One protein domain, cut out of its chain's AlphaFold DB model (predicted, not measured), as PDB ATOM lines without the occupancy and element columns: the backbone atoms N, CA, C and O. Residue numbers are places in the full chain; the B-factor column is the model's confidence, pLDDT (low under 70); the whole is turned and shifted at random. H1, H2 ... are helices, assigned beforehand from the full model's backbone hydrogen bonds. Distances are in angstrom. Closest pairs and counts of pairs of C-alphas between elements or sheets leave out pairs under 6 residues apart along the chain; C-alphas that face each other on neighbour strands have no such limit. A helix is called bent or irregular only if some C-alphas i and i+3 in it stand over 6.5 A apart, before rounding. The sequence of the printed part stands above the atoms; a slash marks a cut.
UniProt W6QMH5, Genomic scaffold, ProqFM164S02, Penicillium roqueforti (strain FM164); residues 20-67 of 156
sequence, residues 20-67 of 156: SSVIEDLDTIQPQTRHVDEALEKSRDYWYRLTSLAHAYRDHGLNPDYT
ATOM      1  N   SER A  20       6.349 -31.678  40.978       75.31
ATOM      2  CA  SER A  20       4.965 -31.313  41.323       75.31
ATOM      3  C   SER A  20       4.906 -30.228  42.395       75.31
ATOM      4  O   SER A  20       4.112 -29.303  42.275       75.31
ATOM      5  N   SER A  21       5.817 -30.263  43.373       76.38
ATOM      6  CA  SER A  21       5.845 -29.278  44.455       76.38
ATOM      7  C   SER A  21       6.290 -27.886  44.000       76.38
ATOM      8  O   SER A  21       6.250 -26.950  44.785       76.38
ATOM      9  N   VAL A  22       6.744 -27.731  42.750       74.62
ATOM     10  CA  VAL A  22       7.036 -26.421  42.143       74.62
ATOM     11  C   VAL A  22       5.744 -25.737  41.655       74.62
ATOM     12  O   VAL A  22       5.730 -24.532  41.429       74.62
ATOM     13  N   ILE A  23       4.650 -26.494  41.496       70.38
ATOM     14  CA  ILE A  23       3.378 -26.023  40.915       70.38
ATOM     15  C   ILE A  23       2.191 -26.235  41.884       70.38
ATOM     16  O   ILE A  23       1.124 -25.678  41.659       70.38
ATOM     17  N   GLU A  24       2.374 -26.989  42.978       68.50
ATOM     18  CA  GLU A  24       1.317 -27.402  43.927       68.50
ATOM     19  C   GLU A  24       0.480 -26.251  44.525       68.50
ATOM     20  O   GLU A  24      -0.681 -26.481  44.846       68.50
ATOM     21  N   ASP A  25       1.007 -25.024  44.599       65.06
ATOM     22  CA  ASP A  25       0.309 -23.861  45.179       65.06
ATOM     23  C   ASP A  25      -0.396 -22.950  44.151       65.06
ATOM     24  O   ASP A  25      -0.845 -21.852  44.490       65.06
ATOM     25  N   LEU A  26      -0.483 -23.350  42.879       63.44
ATOM     26  CA  LEU A  26      -1.020 -22.489  41.823       63.44
ATOM     27  C   LEU A  26      -2.160 -23.153  41.046       63.44
ATOM     28  O   LEU A  26      -1.935 -24.065  40.252       63.44
ATOM     29  N   ASP A  27      -3.359 -22.570  41.148       67.31
ATOM     30  CA  ASP A  27      -4.523 -22.829  40.278       67.31
ATOM     31  C   ASP A  27      -4.309 -22.294  38.841       67.31
ATOM     32  O   ASP A  27      -5.196 -21.719  38.206       67.31
ATOM     33  N   THR A  28      -3.097 -22.423  38.305       64.25
ATOM     34  CA  THR A  28      -2.748 -21.980  36.955       64.25
ATOM     35  C   THR A  28      -2.468 -23.172  36.061       64.25
ATOM     36  O   THR A  28      -1.581 -23.975  36.330       64.25
ATOM     37  N   ILE A  29      -3.182 -23.230  34.936       66.62
ATOM     38  CA  ILE A  29      -3.078 -24.280  33.910       66.62
ATOM     39  C   ILE A  29      -1.681 -24.301  33.254       66.62
ATOM     40  O   ILE A  29      -1.275 -25.315  32.689       66.62
ATOM     41  N   GLN A  30      -0.929 -23.195  33.335       72.62
ATOM     42  CA  GLN A  30       0.389 -23.063  32.721       72.62
ATOM     43  C   GLN A  30       1.434 -22.522  33.713       72.62
ATOM     44  O   GLN A  30       1.202 -21.481  34.335       72.62
ATOM     45  N   PRO A  31       2.593 -23.192  33.857       73.81
ATOM     46  CA  PRO A  31       3.656 -22.735  34.739       73.81
ATOM     47  C   PRO A  31       4.291 -21.444  34.212       73.81
ATOM     48  O   PRO A  31       4.613 -21.316  33.032       73.81
ATOM     49  N   GLN A  32       4.494 -20.483  35.111       81.38
ATOM     50  CA  GLN A  32       5.227 -19.252  34.821       81.38
ATOM     51  C   GLN A  32       6.719 -19.542  34.602       81.38
ATOM     52  O   GLN A  32       7.259 -20.488  35.174       81.38
ATOM     53  N   THR A  33       7.406 -18.680  33.845       83.44
ATOM     54  CA  THR A  33       8.835 -18.820  33.496       83.44
ATOM     55  C   THR A  33       9.722 -19.107  34.710       83.44
ATOM     56  O   THR A  33      10.520 -20.034  34.680       83.44
ATOM     57  N   ARG A  34       9.489 -18.415  35.832       82.00
ATOM     58  CA  ARG A  34      10.224 -18.625  37.090       82.00
ATOM     59  C   ARG A  34      10.124 -20.055  37.645       82.00
ATOM     60  O   ARG A  34      11.090 -20.564  38.195       82.00
ATOM     61  N   HIS A  35       8.974 -20.713  37.486       80.44
ATOM     62  CA  HIS A  35       8.760 -22.089  37.951       80.44
ATOM     63  C   HIS A  35       9.458 -23.088  37.027       80.44
ATOM     64  O   HIS A  35       9.975 -24.106  37.480       80.44
ATOM     65  N   VAL A  36       9.493 -22.784  35.725       83.88
ATOM     66  CA  VAL A  36      10.243 -23.574  34.744       83.88
ATOM     67  C   VAL A  36      11.737 -23.498  35.046       83.88
ATOM     68  O   VAL A  36      12.393 -24.536  35.072       83.88
ATOM     69  N   ASP A  37      12.254 -22.307  35.346       88.00
ATOM     70  CA  ASP A  37      13.663 -22.106  35.694       88.00
ATOM     71  C   ASP A  37      14.036 -22.827  36.999       88.00
ATOM     72  O   ASP A  37      15.049 -23.525  37.053       88.00
ATOM     73  N   GLU A  38      13.182 -22.759  38.023       86.94
ATOM     74  CA  GLU A  38      13.394 -23.474  39.285       86.94
ATOM     75  C   GLU A  38      13.364 -25.004  39.101       86.94
ATOM     76  O   GLU A  38      14.208 -25.731  39.637       86.94
ATOM     77  N   ALA A  39      12.417 -25.521  38.312       86.25
ATOM     78  CA  ALA A  39      12.351 -26.943  37.980       86.25
ATOM     79  C   ALA A  39      13.585 -27.398  37.184       86.25
ATOM     80  O   ALA A  39      14.117 -28.489  37.417       86.25
ATOM     81  N   LEU A  40      14.063 -26.553  36.267       87.12
ATOM     82  CA  LEU A  40      15.261 -26.793  35.472       87.12
ATOM     83  C   LEU A  40      16.512 -26.856  36.356       87.12
ATOM     84  O   LEU A  40      17.334 -27.754  36.182       87.12
ATOM     85  N   GLU A  41      16.655 -25.939  37.312       89.25
ATOM     86  CA  GLU A  41      17.794 -25.902  38.231       89.25
ATOM     87  C   GLU A  41      17.826 -27.139  39.140       89.25
ATOM     88  O   GLU A  41      18.848 -27.825  39.210       89.25
ATOM     89  N   LYS A  42      16.683 -27.513  39.731       85.56
ATOM     90  CA  LYS A  42      16.558 -28.743  40.537       85.56
ATOM     91  C   LYS A  42      16.845 -30.007  39.723       85.56
ATOM     92  O   LYS A  42      17.488 -30.931  40.219       85.56
ATOM     93  N   SER A  43      16.386 -30.051  38.471       86.19
ATOM     94  CA  SER A  43      16.672 -31.156  37.549       86.19
ATOM     95  C   SER A  43      18.166 -31.250  37.234       86.19
ATOM     96  O   SER A  43      18.752 -32.330  37.314       86.19
ATOM     97  N   ARG A  44      18.811 -30.117  36.934       89.88
ATOM     98  CA  ARG A  44      20.252 -30.062  36.664       89.88
ATOM     99  C   ARG A  44      21.066 -30.541  37.859       89.88
ATOM    100  O   ARG A  44      21.924 -31.396  37.666       89.88
ATOM    101  N   ASP A  45      20.781 -30.052  39.066       86.75
ATOM    102  CA  ASP A  45      21.505 -30.472  40.276       86.75
ATOM    103  C   ASP A  45      21.389 -31.991  40.503       86.75
ATOM    104  O   ASP A  45      22.388 -32.675  40.733       86.75
ATOM    105  N   TYR A  46      20.189 -32.557  40.323       86.75
ATOM    106  CA  TYR A  46      19.980 -34.005  40.398       86.75
ATOM    107  C   TYR A  46      20.828 -34.780  39.378       86.75
ATOM    108  O   TYR A  46      21.533 -35.723  39.745       86.75
ATOM    109  N   TRP A  47      20.801 -34.376  38.104       84.44
ATOM    110  CA  TRP A  47      21.559 -35.058  37.052       84.44
ATOM    111  C   TRP A  47      23.071 -34.924  37.236       84.44
ATOM    112  O   TRP A  47      23.792 -35.899  37.011       84.44
ATOM    113  N   TYR A  48      23.567 -33.772  37.691       89.56
ATOM    114  CA  TYR A  48      24.985 -33.591  38.005       89.56
ATOM    115  C   TYR A  48      25.443 -34.506  39.142       89.56
ATOM    116  O   TYR A  48      26.499 -35.136  39.043       89.56
ATOM    117  N   ARG A  49      24.637 -34.657  40.195       82.38
ATOM    118  CA  ARG A  49      24.938 -35.585  41.294       82.38
ATOM    119  C   ARG A  49      24.919 -37.037  40.832       82.38
ATOM    120  O   ARG A  49      25.852 -37.782  41.124       82.38
ATOM    121  N   LEU A  50      23.894 -37.429  40.074       83.94
ATOM    122  CA  LEU A  50      23.760 -38.795  39.565       83.94
ATOM    123  C   LEU A  50      24.922 -39.171  38.638       83.94
ATOM    124  O   LEU A  50      25.483 -40.258  38.760       83.94
ATOM    125  N   THR A  51      25.306 -38.270  37.736       83.06
ATOM    126  CA  THR A  51      26.423 -38.499  36.809       83.06
ATOM    127  C   THR A  51      27.761 -38.549  37.534       83.06
ATOM    128  O   THR A  51      28.559 -39.438  37.249       83.06
ATOM    129  N   SER A  52      27.987 -37.676  38.517       83.69
ATOM    130  CA  SER A  52      29.196 -37.702  39.351       83.69
ATOM    131  C   SER A  52      29.320 -39.013  40.133       83.69
ATOM    132  O   SER A  52      30.389 -39.619  40.171       83.69
ATOM    133  N   LEU A  53      28.214 -39.501  40.699       81.88
ATOM    134  CA  LEU A  53      28.169 -40.784  41.394       81.88
ATOM    135  C   LEU A  53      28.425 -41.961  40.441       81.88
ATOM    136  O   LEU A  53      29.218 -42.846  40.749       81.88
ATOM    137  N   ALA A  54      27.784 -41.964  39.269       77.62
ATOM    138  CA  ALA A  54      28.005 -42.991  38.256       77.62
ATOM    139  C   ALA A  54      29.469 -43.017  37.789       77.62
ATOM    140  O   ALA A  54      30.032 -44.091  37.588       77.62
ATOM    141  N   HIS A  55      30.101 -41.846  37.665       76.44
ATOM    142  CA  HIS A  55      31.519 -41.729  37.341       76.44
ATOM    143  C   HIS A  55      32.405 -42.319  38.444       76.44
ATOM    144  O   HIS A  55      33.269 -43.143  38.158       76.44
ATOM    145  N   ALA A  56      32.129 -41.985  39.707       76.06
ATOM    146  CA  ALA A  56      32.849 -42.543  40.849       76.06
ATOM    147  C   ALA A  56      32.716 -44.077  40.927       76.06
ATOM    148  O   ALA A  56      33.703 -44.772  41.159       76.06
ATOM    149  N   TYR A  57      31.526 -44.631  40.675       75.19
ATOM    150  CA  TYR A  57      31.322 -46.085  40.649       75.19
ATOM    151  C   TYR A  57      31.931 -46.779  39.436       75.19
ATOM    152  O   TYR A  57      32.251 -47.961  39.519       75.19
ATOM    153  N   ARG A  58      32.119 -46.082  38.315       74.06
ATOM    154  CA  ARG A  58      32.853 -46.642  37.176       74.06
ATOM    155  C   ARG A  58      34.319 -46.880  37.535       74.06
ATOM    156  O   ARG A  58      34.864 -47.918  37.173       74.06
ATOM    157  N   ASP A  59      34.930 -45.942  38.250       74.19
ATOM    158  CA  ASP A  59      36.363 -45.975  38.542       74.19
ATOM    159  C   ASP A  59      36.688 -46.809  39.801       74.19
ATOM    160  O   ASP A  59      37.779 -47.367  39.910       74.19
ATOM    161  N   HIS A  60      35.734 -46.950  40.731       74.38
ATOM    162  CA  HIS A  60      35.912 -47.684  41.995       74.38
ATOM    163  C   HIS A  60      35.061 -48.958  42.130       74.38
ATOM    164  O   HIS A  60      35.184 -49.676  43.121       74.38
ATOM    165  N   GLY A  61      34.218 -49.259  41.140       67.44
ATOM    166  CA  GLY A  61      33.245 -50.346  41.205       67.44
ATOM    167  C   GLY A  61      32.033 -50.015  42.086       67.44
ATOM    168  O   GLY A  61      32.002 -49.034  42.832       67.44
ATOM    169  N   LEU A  62      30.995 -50.850  41.993       66.06
ATOM    170  CA  LEU A  62      29.858 -50.795  42.912       66.06
ATOM    171  C   LEU A  62      30.264 -51.396  44.259       66.06
ATOM    172  O   LEU A  62      30.977 -52.398  44.301       66.06
ATOM    173  N   ASN A  63      29.769 -50.823  45.359       65.81
ATOM    174  CA  ASN A  63      29.959 -51.435  46.673       65.81
ATOM    175  C   ASN A  63      29.379 -52.877  46.638       65.81
ATOM    176  O   ASN A  63      28.242 -53.050  46.178       65.81
ATOM    177  N   PRO A  64      30.136 -53.896  47.098       59.91
ATOM    178  CA  PRO A  64      29.731 -55.303  47.093       59.91
ATOM    179  C   PRO A  64      28.318 -55.557  47.628       59.91
ATOM    180  O   PRO A  64      27.594 -56.385  47.070       59.91
ATOM    181  N   ASP A  65      27.886 -54.788  48.630       59.75
ATOM    182  CA  ASP A  65      26.548 -54.881  49.224       59.75
ATOM    183  C   ASP A  65      25.428 -54.640  48.196       59.75
ATOM    184  O   ASP A  65      24.362 -55.246  48.274       59.75
ATOM    185  N   TYR A  66      25.673 -53.805  47.182       55.91
ATOM    186  CA  TYR A  66      24.727 -53.523  46.095       55.91
ATOM    187  C   TYR A  66      24.862 -54.486  44.917       55.91
ATOM    188  O   TYR A  66      23.952 -54.583  44.102       55.91
ATOM    189  N   THR A  67      25.978 -55.209  44.813       57.19
ATOM    190  CA  THR A  67      26.175 -56.215  43.757       57.19
ATOM    191  C   THR A  67      25.511 -57.544  44.083       57.19
ATOM    192  O   THR A  67      25.351 -58.385  43.201       57.19
TER     193      THR A  67
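This is residues 20 to 67 of the 156 residues of an uncharacterized protein of Penicillium roqueforti (strain FM164) (UniProt W6QMH5). Look first for one long helix, H1, which makes most of the length, with an irregular tail at its first end and a small turned-off piece at its other end, so the outline is a long bar with both ends folded to the same side. The tail, residues 20 to 32, loops out with residues 24 to 30 sticking out and then folds back toward the first turns of H1, while the short helix H2 sits off the far end. The printed part has 48 residues with two named helices, H1 then H2, no named strand, and the class is all helix. The whole is extended, a rod of 48 by 18 by 11 A, with a radius of gyration of the C-alphas of 16.8 A.

Find C-alpha 33 at (8.835, -18.820, 33.496), where H1 begins; it spans residues 33 to 60 and runs 40.5 A to C-alpha 60 at (35.912, -47.684, 41.995). H2 holds residues 64 to 67, and you reach its last C-alpha, Thr 67, at (26.175, -56.215, 43.757).

Start from H1, which is not bent, and find every O i to N i+4 pair in it within hydrogen-bond range. Within it, residues 43 to 53 stand free. From His 60 a tight link of three residues leads to H2, and H1 and H2 are apart. H2 is too short for an O i to N i+4 pair; its 1 pair of O i and N i+3 is within range.

The C-alphas farthest apart are those of Asp 27 and Pro 64, 47.7 A. The printed part has no cut. Look for low confidence, pLDDT under 70, at residues 24 to 29 and 61 to 67; the mean of the printed part is 76.5.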